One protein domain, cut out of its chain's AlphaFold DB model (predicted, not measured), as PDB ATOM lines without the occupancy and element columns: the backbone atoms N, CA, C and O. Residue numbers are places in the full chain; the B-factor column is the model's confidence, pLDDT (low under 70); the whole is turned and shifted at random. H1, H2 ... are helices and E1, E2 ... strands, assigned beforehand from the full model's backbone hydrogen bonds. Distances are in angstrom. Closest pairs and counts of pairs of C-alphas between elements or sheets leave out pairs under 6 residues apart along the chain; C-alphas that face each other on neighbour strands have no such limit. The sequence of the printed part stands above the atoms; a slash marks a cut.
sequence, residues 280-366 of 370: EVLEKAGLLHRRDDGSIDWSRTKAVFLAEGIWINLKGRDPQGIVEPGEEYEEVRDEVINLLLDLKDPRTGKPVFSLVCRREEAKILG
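What this domain is: This is residues 280 to 366 of the 370 residues of an uncharacterized protein of Thermoprotei archaeon (UniProt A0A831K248). The domain has little regular structure: long loops surround a small core, where helix H2 packs with residues 329 to 337 on the hairpin E1 and E2. H1 sits near both E1 and H2, and residues 360 to 366, including H3, stick out. The printed part has 87 residues, 32 in named elements, ordered H1 E1 E2 H2 H3; the class is mixed, the sheet antiparallel. It is compact, with a radius of gyration of the C-alphas of 13.9 A and spans of 37 by 34 by 22 A.

Where its parts are: Find C-alpha 280 at (-12.817, 44.177, -1.086), where H1, residues 280 to 284, begins. E1 is residues 303 to 306 and E2 residues 309 to 312. From C-alpha 327 at (-13.577, 20.786, -10.841), H2 runs 21.0 A to 341. H3, residues 362 to 365, ends at (-16.620, 40.375, -27.866).

How they stand to each other: In the hairpin E1 and E2, look at N 304 and O 311, 2.9 A apart, within hydrogen-bond range. The closest C-alphas of E2 and H2, Ile 312 and Arg 333, are 7.4 A apart. H1 and H2 are close but not clearly touching, C-alphas 282 and 336 being closest at 8.0 A. H2 and H3 are apart. In H1 and H2 every O i to N i+4 pair is within hydrogen-bond range; H3 is too short for one.

The domain as a whole: The C-alphas of Gly 316 and Thr 348, the two farthest apart, are 41.4 A apart. The printed part has no cut; the links H1 to E1, E2 to H2 and H2 to H3 are long. No printed residue is under pLDDT 70.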
ATOM      1  N   GLU A 280     -11.959  44.223  -2.270       92.12
ATOM      2  CA  GLU A 280     -12.817  44.177  -1.086       92.12
ATOM      3  C   GLU A 280     -14.090  43.337  -1.278       92.12
ATOM      4  O   GLU A 280     -14.617  42.798  -0.305       92.12
ATOM      5  N   VAL A 281     -14.589  43.194  -2.511       94.00
ATOM      6  CA  VAL A 281     -15.715  42.294  -2.811       94.00
ATOM      7  C   VAL A 281     -15.297  40.837  -2.610       94.00
ATOM      8  O   VAL A 281     -16.001  40.077  -1.946       94.00
ATOM      9  N   LEU A 282     -14.131  40.464  -3.141       96.75
ATOM     10  CA  LEU A 282     -13.578  39.114  -3.013       96.75
ATOM     11  C   LEU A 282     -13.183  38.811  -1.564       96.75
ATOM     12  O   LEU A 282     -13.354  37.686  -1.103       96.75
ATOM     13  N   GLU A 283     -12.719  39.817  -0.819       96.25
ATOM     14  CA  GLU A 283     -12.430  39.700   0.615       96.25
ATOM     15  C   GLU A 283     -13.690  39.374   1.424       96.25
ATOM     16  O   GLU A 283     -13.676  38.462   2.249       96.25
ATOM     17  N   LYS A 284     -14.804  40.067   1.156       95.62
ATOM     18  CA  LYS A 284     -16.090  39.800   1.826       95.62
ATOM     19  C   LYS A 284     -16.643  38.411   1.513       95.62
ATOM     20  O   LYS A 284     -17.286  37.822   2.376       95.62
ATOM     21  N   ALA A 285     -16.387  37.902   0.311       96.50
ATOM     22  CA  ALA A 285     -16.769  36.553  -0.093       96.50
ATOM     23  C   ALA A 285     -15.820  35.460   0.438       96.50
ATOM     24  O   ALA A 285     -16.103  34.281   0.275       96.50
ATOM     25  N   GLY A 286     -14.696  35.819   1.074       97.25
ATOM     26  CA  GLY A 286     -13.691  34.848   1.525       97.25
ATOM     27  C   GLY A 286     -12.831  34.265   0.397       97.25
ATOM     28  O   GLY A 286     -12.137  33.275   0.601       97.25
ATOM     29  N   LEU A 287     -12.856  34.882  -0.788       97.56
ATOM     30  CA  LEU A 287     -12.067  34.486  -1.956       97.56
ATOM     31  C   LEU A 287     -10.684  35.146  -1.985       97.56
ATOM     32  O   LEU A 287      -9.766  34.621  -2.621       97.56
ATOM     33  N   LEU A 288     -10.522  36.273  -1.289       98.06
ATOM     34  CA  LEU A 288      -9.250  36.966  -1.112       98.06
ATOM     35  C   LEU A 288      -8.958  37.200   0.365       98.06
ATOM     36  O   LEU A 288      -9.835  37.562   1.145       98.06
ATOM     37  N   HIS A 289      -7.693  37.040   0.743       97.31
ATOM     38  CA  HIS A 289      -7.226  37.324   2.091       97.31
ATOM     39  C   HIS A 289      -6.037  38.277   2.067       97.31
ATOM     40  O   HIS A 289      -5.157  38.186   1.210       97.31
ATOM     41  N   ARG A 290      -5.994  39.181   3.045       96.19
ATOM     42  CA  ARG A 290      -4.847  40.052   3.301       96.19
ATOM     43  C   ARG A 290      -4.113  39.618   4.559       96.19
ATOM     44  O   ARG A 290      -4.717  39.074   5.482       96.19
ATOM     45  N   ARG A 291      -2.811  39.888   4.585       94.94
ATOM     46  CA  ARG A 291      -1.990  39.849   5.797       94.94
ATOM     47  C   ARG A 291      -2.214  41.116   6.622       94.94
ATOM     48  O   ARG A 291      -2.788  42.090   6.136       94.94
ATOM     49  N   ASP A 292      -1.677  41.125   7.838       93.06
ATOM     50  CA  ASP A 292      -1.758  42.270   8.755       93.06
ATOM     51  C   ASP A 292      -1.121  43.553   8.187       93.06
ATOM     52  O   ASP A 292      -1.514  44.659   8.550       93.06
ATOM     53  N   ASP A 293      -0.164  43.426   7.260       91.69
ATOM     54  CA  ASP A 293       0.475  44.551   6.561       91.69
ATOM     55  C   ASP A 293      -0.326  45.072   5.347       91.69
ATOM     56  O   ASP A 293       0.116  45.986   4.650       91.69
ATOM     57  N   GLY A 294      -1.501  44.494   5.078       89.94
ATOM     58  CA  GLY A 294      -2.378  44.839   3.958       89.94
ATOM     59  C   GLY A 294      -2.000  44.200   2.617       89.94
ATOM     60  O   GLY A 294      -2.758  44.334   1.646       89.94
ATOM     61  N   SER A 295      -0.873  43.484   2.535       93.88
ATOM     62  CA  SER A 295      -0.494  42.714   1.347       93.88
ATOM     63  C   SER A 295      -1.401  41.495   1.153       93.88
ATOM     64  O   SER A 295      -2.005  40.996   2.101       93.88
ATOM     65  N   ILE A 296      -1.506  40.996  -0.082       95.38
ATOM     66  CA  ILE A 296      -2.305  39.798  -0.385       95.38
ATOM     67  C   ILE A 296      -1.626  38.557   0.207       95.38
ATOM     68  O   ILE A 296      -0.442  38.293  -0.044       95.38
ATOM     69  N   ASP A 297      -2.392  37.774   0.966       96.69
ATOM     70  CA  ASP A 297      -2.011  36.443   1.425       96.69
ATOM     71  C   ASP A 297      -2.372  35.388   0.372       96.69
ATOM     72  O   ASP A 297      -3.469  34.824   0.350       96.69
ATOM     73  N   TRP A 298      -1.415  35.115  -0.512       96.44
ATOM     74  CA  TRP A 298      -1.558  34.133  -1.587       96.44
ATOM     75  C   TRP A 298      -1.785  32.700  -1.098       96.44
ATOM     76  O   TRP A 298      -2.399  31.921  -1.813       96.44
ATOM     77  N   SER A 299      -1.367  32.358   0.126       95.56
ATOM     78  CA  SER A 299      -1.561  31.006   0.674       95.56
ATOM     79  C   SER A 299      -3.023  30.681   0.994       95.56
ATOM     80  O   SER A 299      -3.373  29.523   1.212       95.56
ATOM     81  N   ARG A 300      -3.877  31.707   1.035       96.50
ATOM     82  CA  ARG A 300      -5.304  31.598   1.356       96.50
ATOM     83  C   ARG A 300      -6.205  32.173   0.268       96.50
ATOM     84  O   ARG A 300      -7.397  31.901   0.262       96.50
ATOM     85  N   THR A 301      -5.654  32.975  -0.636       98.00
ATOM     86  CA  THR A 301      -6.407  33.666  -1.687       98.00
ATOM     87  C   THR A 301      -6.675  32.730  -2.860       98.00
ATOM     88  O   THR A 301      -5.737  32.202  -3.459       98.00
ATOM     89  N   LYS A 302      -7.952  32.572  -3.214       97.94
ATOM     90  CA  LYS A 302      -8.415  31.802  -4.375       97.94
ATOM     91  C   LYS A 302      -8.568  32.656  -5.627       97.94
ATOM     92  O   LYS A 302      -8.296  32.166  -6.717       97.94
ATOM     93  N   ALA A 303      -8.974  33.919  -5.495       97.50
ATOM     94  CA  ALA A 303      -9.196  34.816  -6.626       97.50
ATOM     95  C   ALA A 303      -8.729  36.244  -6.324       97.50
ATOM     96  O   ALA A 303      -8.784  36.699  -5.183       97.50
ATOM     97  N   VAL A 304      -8.285  36.962  -7.353       96.06
ATOM     98  CA  VAL A 304      -7.803  38.342  -7.243       96.06
ATOM     99  C   VAL A 304      -8.246  39.173  -8.440       96.06
ATOM    100  O   VAL A 304      -8.139  38.744  -9.587       96.06
ATOM    101  N   PHE A 305      -8.717  40.386  -8.177       92.75
ATOM    102  CA  PHE A 305      -8.981  41.394  -9.193       92.75
ATOM    103  C   PHE A 305      -7.667  42.086  -9.580       92.75
ATOM    104  O   PHE A 305      -7.004  42.700  -8.735       92.75
ATOM    105  N   LEU A 306      -7.300  41.989 -10.857       87.25
ATOM    106  CA  LEU A 306      -6.162  42.657 -11.493       87.25
ATOM    107  C   LEU A 306      -6.657  43.561 -12.635       87.25
ATOM    108  O   LEU A 306      -7.837  43.551 -12.978       87.25
ATOM    109  N   ALA A 307      -5.756  44.341 -13.240       73.38
ATOM    110  CA  ALA A 307      -6.108  45.319 -14.278       73.38
ATOM    111  C   ALA A 307      -6.876  44.718 -15.476       73.38
ATOM    112  O   ALA A 307      -7.679  45.405 -16.097       73.38
ATOM    113  N   GLU A 308      -6.662  43.434 -15.776       73.44
ATOM    114  CA  GLU A 308      -7.268  42.746 -16.924       73.44
ATOM    115  C   GLU A 308      -8.486  41.874 -16.568       73.44
ATOM    116  O   GLU A 308      -9.039  41.205 -17.438       73.44
ATOM    117  N   GLY A 309      -8.918  41.872 -15.301       88.69
ATOM    118  CA  GLY A 309     -10.043  41.074 -14.808       88.69
ATOM    119  C   GLY A 309      -9.696  40.258 -13.565       88.69
ATOM    120  O   GLY A 309      -8.715  40.535 -12.872       88.69
ATOM    121  N   ILE A 310     -10.506  39.238 -13.270       94.06
ATOM    122  CA  ILE A 310     -10.284  38.360 -12.117       94.06
ATOM    123  C   ILE A 310      -9.449  37.146 -12.516       94.06
ATOM    124  O   ILE A 310      -9.774  36.420 -13.454       94.06
ATOM    125  N   TRP A 311      -8.389  36.913 -11.751       95.00
ATOM    126  CA  TRP A 311      -7.494  35.777 -11.887       95.00
ATOM    127  C   TRP A 311      -7.706  34.807 -10.730       95.00
ATOM    128  O   TRP A 311      -7.697  35.205  -9.567       95.00
ATOM    129  N   ILE A 312      -7.875  33.526 -11.051       97.31
ATOM    130  CA  ILE A 312      -7.949  32.448 -10.058       97.31
ATOM    131  C   ILE A 312      -6.533  31.986  -9.737       97.31
ATOM    132  O   ILE A 312      -5.819  31.658 -10.672       97.31
ATOM    133  N   ASN A 313      -6.134  31.936  -8.468       97.19
ATOM    134  CA  ASN A 313      -4.805  31.526  -8.006       97.19
ATOM    135  C   ASN A 313      -4.603  30.004  -8.184       97.19
ATOM    136  O   ASN A 313      -4.768  29.214  -7.248       97.19
ATOM    137  N   LEU A 314      -4.298  29.599  -9.415       97.50
ATOM    138  CA  LEU A 314      -4.350  28.231  -9.917       97.50
ATOM    139  C   LEU A 314      -3.038  27.493  -9.649       97.50
ATOM    140  O   LEU A 314      -1.955  27.925 -10.061       97.50
ATOM    141  N   LYS A 315      -3.137  26.329  -9.012       97.50
ATOM    142  CA  LYS A 315      -1.998  25.464  -8.712       97.50
ATOM    143  C   LYS A 315      -1.305  24.993  -9.990       97.50
ATOM    144  O   LYS A 315      -1.938  24.560 -10.949       97.50
ATOM    145  N   GLY A 316       0.023  25.084 -10.002       95.31
ATOM    146  CA  GLY A 316       0.862  24.703 -11.144       95.31
ATOM    147  C   GLY A 316       1.000  25.777 -12.230       95.31
ATOM    148  O   GLY A 316       1.948  25.703 -13.007       95.31
ATOM    149  N   ARG A 317       0.124  26.794 -12.257       95.19
ATOM    150  CA  ARG A 317       0.290  27.993 -13.095       95.19
ATOM    151  C   ARG A 317       0.909  29.140 -12.304       95.19
ATOM    152  O   ARG A 317       1.872  29.750 -12.761       95.19
ATOM    153  N   ASP A 318       0.357  29.412 -11.127       94.38
ATOM    154  CA  ASP A 318       0.756  30.545 -10.300       94.38
ATOM    155  C   ASP A 318       1.734  30.088  -9.197       94.38
ATOM    156  O   ASP A 318       1.552  29.004  -8.632       94.38
ATOM    157  N   PRO A 319       2.763  30.889  -8.841       93.12
ATOM    158  CA  PRO A 319       3.817  30.465  -7.907       93.12
ATOM    159  C   PRO A 319       3.329  30.000  -6.528       93.12
ATOM    160  O   PRO A 319       3.999  29.207  -5.873       93.12
ATOM    161  N   GLN A 320       2.184  30.515  -6.076       94.06
ATOM    162  CA  GLN A 320       1.537  30.171  -4.804       94.06
ATOM    163  C   GLN A 320       0.085  29.719  -5.033       94.06
ATOM    164  O   GLN A 320      -0.777  29.963  -4.192       94.06
ATOM    165  N   GLY A 321      -0.187  29.103  -6.189       96.31
ATOM    166  CA  GLY A 321      -1.508  28.605  -6.560       96.31
ATOM    167  C   GLY A 321      -2.039  27.567  -5.576       96.31
ATOM    168  O   GLY A 321      -1.356  26.581  -5.298       96.31
ATOM    169  N   ILE A 322      -3.257  27.790  -5.078       97.88
ATOM    170  CA  ILE A 322      -3.924  26.906  -4.109       97.88
ATOM    171  C   ILE A 322      -5.170  26.223  -4.668       97.88
ATOM    172  O   ILE A 322      -5.586  25.218  -4.109       97.88
ATOM    173  N   VAL A 323      -5.753  26.756  -5.744       98.19
ATOM    174  CA  VAL A 323      -6.935  26.172  -6.390       98.19
ATOM    175  C   VAL A 323      -6.473  25.033  -7.291       98.19
ATOM    176  O   VAL A 323      -5.620  25.255  -8.156       98.19
ATOM    177  N   GLU A 324      -6.990  23.820  -7.099       98.25
ATOM    178  CA  GLU A 324      -6.654  22.674  -7.944       98.25
ATOM    179  C   GLU A 324      -7.231  22.845  -9.364       98.25
ATOM    180  O   GLU A 324      -8.341  23.357  -9.539       98.25
ATOM    181  N   PRO A 325      -6.508  22.416 -10.414       97.44
ATOM    182  CA  PRO A 325      -7.072  22.370 -11.758       97.44
ATOM    183  C   PRO A 325      -8.226  21.358 -11.841       97.44
ATOM    184  O   PRO A 325      -8.212  20.324 -11.176       97.44
ATOM    185  N   GLY A 326      -9.190  21.613 -12.728       97.00
ATOM    186  CA  GLY A 326     -10.356  20.748 -12.923       97.00
ATOM    187  C   GLY A 326     -11.592  21.298 -12.218       97.00
ATOM    188  O   GLY A 326     -11.923  22.463 -12.408       97.00
ATOM    189  N   GLU A 327     -12.276  20.460 -11.442       97.56
ATOM    190  CA  GLU A 327     -13.577  20.786 -10.841       97.56
ATOM    191  C   GLU A 327     -13.505  21.994  -9.893       97.56
ATOM    192  O   GLU A 327     -14.253  22.943 -10.096       97.56
ATOM    193  N   GLU A 328     -12.540  22.037  -8.961       97.88
ATOM    194  CA  GLU A 328     -12.393  23.174  -8.031       97.88
ATOM    195  C   GLU A 328     -12.154  24.499  -8.777       97.88
ATOM    196  O   GLU A 328     -12.711  25.538  -8.427       97.88
ATOM    197  N   TYR A 329     -11.346  24.477  -9.842       98.00
ATOM    198  CA  TYR A 329     -11.125  25.653 -10.678       98.00
ATOM    199  C   TYR A 329     -12.423  26.152 -11.320       98.00
ATOM    200  O   TYR A 329     -12.664  27.358 -11.323       98.00
ATOM    201  N   GLU A 330     -13.263  25.260 -11.843       97.88
ATOM    202  CA  GLU A 330     -14.546  25.645 -12.438       97.88
ATOM    203  C   GLU A 330     -15.549  26.135 -11.382       97.88
ATOM    204  O   GLU A 330     -16.203  27.154 -11.603       97.88
ATOM    205  N   GLU A 331     -15.592  25.512 -10.203       98.00
ATOM    206  CA  GLU A 331     -16.431  25.952  -9.082       98.00
ATOM    207  C   GLU A 331     -16.079  27.370  -8.619       98.00
ATOM    208  O   GLU A 331     -16.963  28.216  -8.485       98.00
ATOM    209  N   VAL A 332     -14.789  27.671  -8.428       97.88
ATOM    210  CA  VAL A 332     -14.348  29.012  -8.007       97.88
ATOM    211  C   VAL A 332     -14.665  30.058  -9.079       97.88
ATOM    212  O   VAL A 332     -15.000  31.199  -8.756       97.88
ATOM    213  N   ARG A 333     -14.582  29.706 -10.368       97.62
ATOM    214  CA  ARG A 333     -14.978  30.618 -11.453       97.62
ATOM    215  C   ARG A 333     -16.462  30.929 -11.402       97.62
ATOM    216  O   ARG A 333     -16.818  32.098 -11.516       97.62
ATOM    217  N   ASP A 334     -17.301  29.916 -11.223       97.94
ATOM    218  CA  ASP A 334     -18.749  30.094 -11.133       97.94
ATOM    219  C   ASP A 334     -19.133  30.884  -9.877       97.94
ATOM    220  O   ASP A 334     -19.978  31.776  -9.947       97.94
ATOM    221  N   GLU A 335     -18.460  30.641  -8.750       97.81
ATOM    222  CA  GLU A 335     -18.615  31.424  -7.522       97.81
ATOM    223  C   GLU A 335     -18.304  32.909  -7.759       97.81
ATOM    224  O   GLU A 335     -19.116  33.774  -7.425       97.81
ATOM    225  N   VAL A 336     -17.173  33.218  -8.401       97.50
ATOM    226  CA  VAL A 336     -16.790  34.593  -8.760       97.50
ATOM    227  C   VAL A 336     -17.797  35.225  -9.723       97.50
ATOM    228  O   VAL A 336     -18.170  36.386  -9.543       97.50
ATOM    229  N   ILE A 337     -18.226  34.493 -10.754       97.12
ATOM    230  CA  ILE A 337     -19.170  34.991 -11.762       97.12
ATOM    231  C   ILE A 337     -20.501  35.354 -11.105       97.12
ATOM    232  O   ILE A 337     -20.983  36.471 -11.291       97.12
ATOM    233  N   ASN A 338     -21.057  34.452 -10.296       96.88
ATOM    234  CA  ASN A 338     -22.315  34.678  -9.589       96.88
ATOM    235  C   ASN A 338     -22.195  35.836  -8.598       96.88
ATOM    236  O   ASN A 338     -23.032  36.737  -8.606       96.88
ATOM    237  N   LEU A 339     -21.109  35.871  -7.816       96.50
ATOM    238  CA  LEU A 339     -20.827  36.959  -6.885       96.50
ATOM    239  C   LEU A 339     -20.864  38.318  -7.586       96.50
ATOM    240  O   LEU A 339     -21.506  39.238  -7.087       96.50
ATOM    241  N   LEU A 340     -20.185  38.453  -8.729       94.94
ATOM    242  CA  LEU A 340     -20.141  39.710  -9.473       94.94
ATOM    243  C   LEU A 340     -21.474  40.055 -10.152       94.94
ATOM    244  O   LEU A 340     -21.840  41.230 -10.174       94.94
ATOM    245  N   LEU A 341     -22.199  39.074 -10.693       95.44
ATOM    246  CA  LEU A 341     -23.514  39.295 -11.312       95.44
ATOM    247  C   LEU A 341     -24.576  39.737 -10.293       95.44
ATOM    248  O   LEU A 341     -25.460  40.522 -10.637       95.44
ATOM    249  N   ASP A 342     -24.460  39.295  -9.040       95.06
ATOM    250  CA  ASP A 342     -25.366  39.679  -7.953       95.06
ATOM    251  C   ASP A 342     -25.058  41.062  -7.354       95.06
ATOM    252  O   ASP A 342     -25.880  41.621  -6.615       95.06
ATOM    253  N   LEU A 343     -23.901  41.658  -7.675       93.50
ATOM    254  CA  LEU A 343     -23.548  42.985  -7.179       93.50
ATOM    255  C   LEU A 343     -24.490  44.053  -7.722       93.50
ATOM    256  O   LEU A 343     -24.668  44.224  -8.930       93.50
ATOM    257  N   LYS A 344     -25.008  44.863  -6.799       91.44
ATOM    258  CA  LYS A 344     -25.812  46.044  -7.103       91.44
ATOM    259  C   LYS A 344     -25.142  47.284  -6.549       91.44
ATOM    260  O   LYS A 344     -24.634  47.269  -5.428       91.44
ATOM    261  N   ASP A 345     -25.179  48.361  -7.320       87.25
ATOM    262  CA  ASP A 345     -24.777  49.672  -6.836       87.25
ATOM    263  C   ASP A 345     -25.709  50.062  -5.673       87.25
ATOM    264  O   ASP A 345     -26.921  50.185  -5.878       87.25
ATOM    265  N   PRO A 346     -25.187  50.267  -4.449       84.81
ATOM    266  CA  PRO A 346     -26.008  50.582  -3.283       84.81
ATOM    267  C   PRO A 346     -26.762  51.911  -3.413       84.81
ATOM    268  O   PRO A 346     -27.726  52.136  -2.683       84.81
ATOM    269  N   ARG A 347     -26.343  52.800  -4.322       82.00
ATOM    270  CA  ARG A 347     -26.975  54.105  -4.548       82.00
ATOM    271  C   ARG A 347     -28.181  54.011  -5.472       82.00
ATOM    272  O   ARG A 347     -29.160  54.720  -5.263       82.00
ATOM    273  N   THR A 348     -28.096  53.175  -6.506       83.50
ATOM    274  CA  THR A 348     -29.109  53.103  -7.573       83.50
ATOM    275  C   THR A 348     -29.915  51.807  -7.564       83.50
ATOM    276  O   THR A 348     -30.963  51.734  -8.203       83.50
ATOM    277  N   GLY A 349     -29.441  50.772  -6.869       87.25
ATOM    278  CA  GLY A 349     -30.017  49.427  -6.865       87.25
ATOM    279  C   GLY A 349     -29.840  48.661  -8.182       87.25
ATOM    280  O   GLY A 349     -30.349  47.545  -8.304       87.25
ATOM    281  N   LYS A 350     -29.145  49.236  -9.173       87.56
ATOM    282  CA  LYS A 350     -28.904  48.615 -10.482       87.56
ATOM    283  C   LYS A 350     -27.724  47.636 -10.418       87.56
ATOM    284  O   LYS A 350     -26.828  47.852  -9.602       87.56
ATOM    285  N   PRO A 351     -27.694  46.588 -11.265       90.25
ATOM    286  CA  PRO A 351     -26.533  45.705 -11.373       90.25
ATOM    287  C   PRO A 351     -25.255  46.487 -11.692       90.25
ATOM    288  O   PRO A 351     -25.280  47.372 -12.549       90.25
ATOM    289  N   VAL A 352     -24.150  46.155 -11.018       89.69
ATOM    290  CA  VAL A 352     -22.828  46.749 -11.299       89.69
ATOM    291  C   VAL A 352     -22.281  46.226 -12.627       89.69
ATOM    292  O   VAL A 352     -21.727  46.992 -13.412       89.69
ATOM    293  N   PHE A 353     -22.475  44.935 -12.904       89.75
ATOM    294  CA  PHE A 353     -22.026  44.282 -14.129       89.75
ATOM    295  C   PHE A 353     -23.210  43.921 -15.020       89.75
ATOM    296  O   PHE A 353     -24.149  43.261 -14.583       89.75
ATOM    297  N   SER A 354     -23.153  44.320 -16.293       88.19
ATOM    298  CA  SER A 354     -24.105  43.845 -17.311       88.19
ATOM    299  C   SER A 354     -23.740  42.460 -17.853       88.19
ATOM    300  O   SER A 354     -24.608  41.756 -18.360       88.19
ATOM    301  N   LEU A 355     -22.462  42.083 -17.762       90.56
ATOM    302  CA  LEU A 355     -21.937  40.789 -18.176       90.56
ATOM    303  C   LEU A 355     -20.710  40.446 -17.330       90.56
ATOM    304  O   LEU A 355     -19.814  41.272 -17.165       90.56
ATOM    305  N   VAL A 356     -20.654  39.205 -16.864       93.19
ATOM    306  CA  VAL A 356     -19.460  38.584 -16.297       93.19
ATOM    307  C   VAL A 356     -19.333  37.242 -16.994       93.19
ATOM    308  O   VAL A 356     -20.285  36.466 -17.010       93.19
ATOM    309  N   CYS A 357     -18.205  37.004 -17.647       93.38
ATOM    310  CA  CYS A 357     -18.010  35.804 -18.449       93.38
ATOM    311  C   CYS A 357     -16.589  35.287 -18.308       93.38
ATOM    312  O   CYS A 357     -15.673  35.974 -17.841       93.38
ATOM    313  N   ARG A 358     -16.413  34.044 -18.726       93.56
ATOM    314  CA  ARG A 358     -15.123  33.384 -18.778       93.56
ATOM    315  C   ARG A 358     -14.282  33.977 -19.908       93.56
ATOM    316  O   ARG A 358     -14.798  34.378 -20.949       93.56
ATOM    317  N   ARG A 359     -12.957  33.982 -19.741       89.69
ATOM    318  CA  ARG A 359     -12.026  34.523 -20.747       89.69
ATOM    319  C   ARG A 359     -12.244  33.910 -22.137       89.69
ATOM    320  O   ARG A 359     -12.195  34.612 -23.139       89.69
ATOM    321  N   GLU A 360     -12.477  32.604 -22.206       90.69
ATOM    322  CA  GLU A 360     -12.715  31.868 -23.448       90.69
ATOM    323  C   GLU A 360     -14.044  32.218 -24.134       90.69
ATOM    324  O   GLU A 360     -14.132  32.106 -25.356       90.69
ATOM    325  N   GLU A 361     -15.036  32.690 -23.378       90.62
ATOM    326  CA  GLU A 361     -16.335  33.139 -23.893       90.62
ATOM    327  C   GLU A 361     -16.244  34.565 -24.442       90.62
ATOM    328  O   GLU A 361     -16.899  34.894 -25.428       90.62
ATOM    329  N   ALA A 362     -15.359  35.393 -23.878       87.31
ATOM    330  CA  ALA A 362     -15.155  36.780 -24.293       87.31
ATOM    331  C   ALA A 362     -14.613  36.940 -25.729       87.31
ATOM    332  O   ALA A 362     -14.617  38.051 -26.260       87.31
ATOM    333  N   LYS A 363     -14.200  35.851 -26.397       83.12
ATOM    334  CA  LYS A 363     -13.756  35.867 -27.805       83.12
ATOM    335  C   LYS A 363     -14.792  36.493 -28.738       83.12
ATOM    336  O   LYS A 363     -14.427  37.211 -29.664       83.12
ATOM    337  N   ILE A 364     -16.081  36.262 -28.477       82.38
ATOM    338  CA  ILE A 364     -17.175  36.826 -29.286       82.38
ATOM    339  C   ILE A 364     -17.275  38.354 -29.165       82.38
ATOM    340  O   ILE A 364     -17.910  38.992 -29.998       82.38
ATOM    341  N   LEU A 365     -16.643  38.940 -28.143       80.69
ATOM    342  CA  LEU A 365     -16.620  40.375 -27.866       80.69
ATOM    343  C   LEU A 365     -15.371  41.066 -28.442       80.69
ATOM    344  O   LEU A 365     -15.087  42.206 -28.085       80.69
ATOM    345  N   GLY A 366     -14.592  40.382 -29.288       72.81
ATOM    346  CA  GLY A 366     -13.387  40.948 -29.907       72.81
ATOM    347  C   GLY A 366     -12.177  41.056 -28.972       72.81
ATOM    348  O   GLY A 366     -11.193  41.703 -29.316       72.81
TER     349      GLY A 366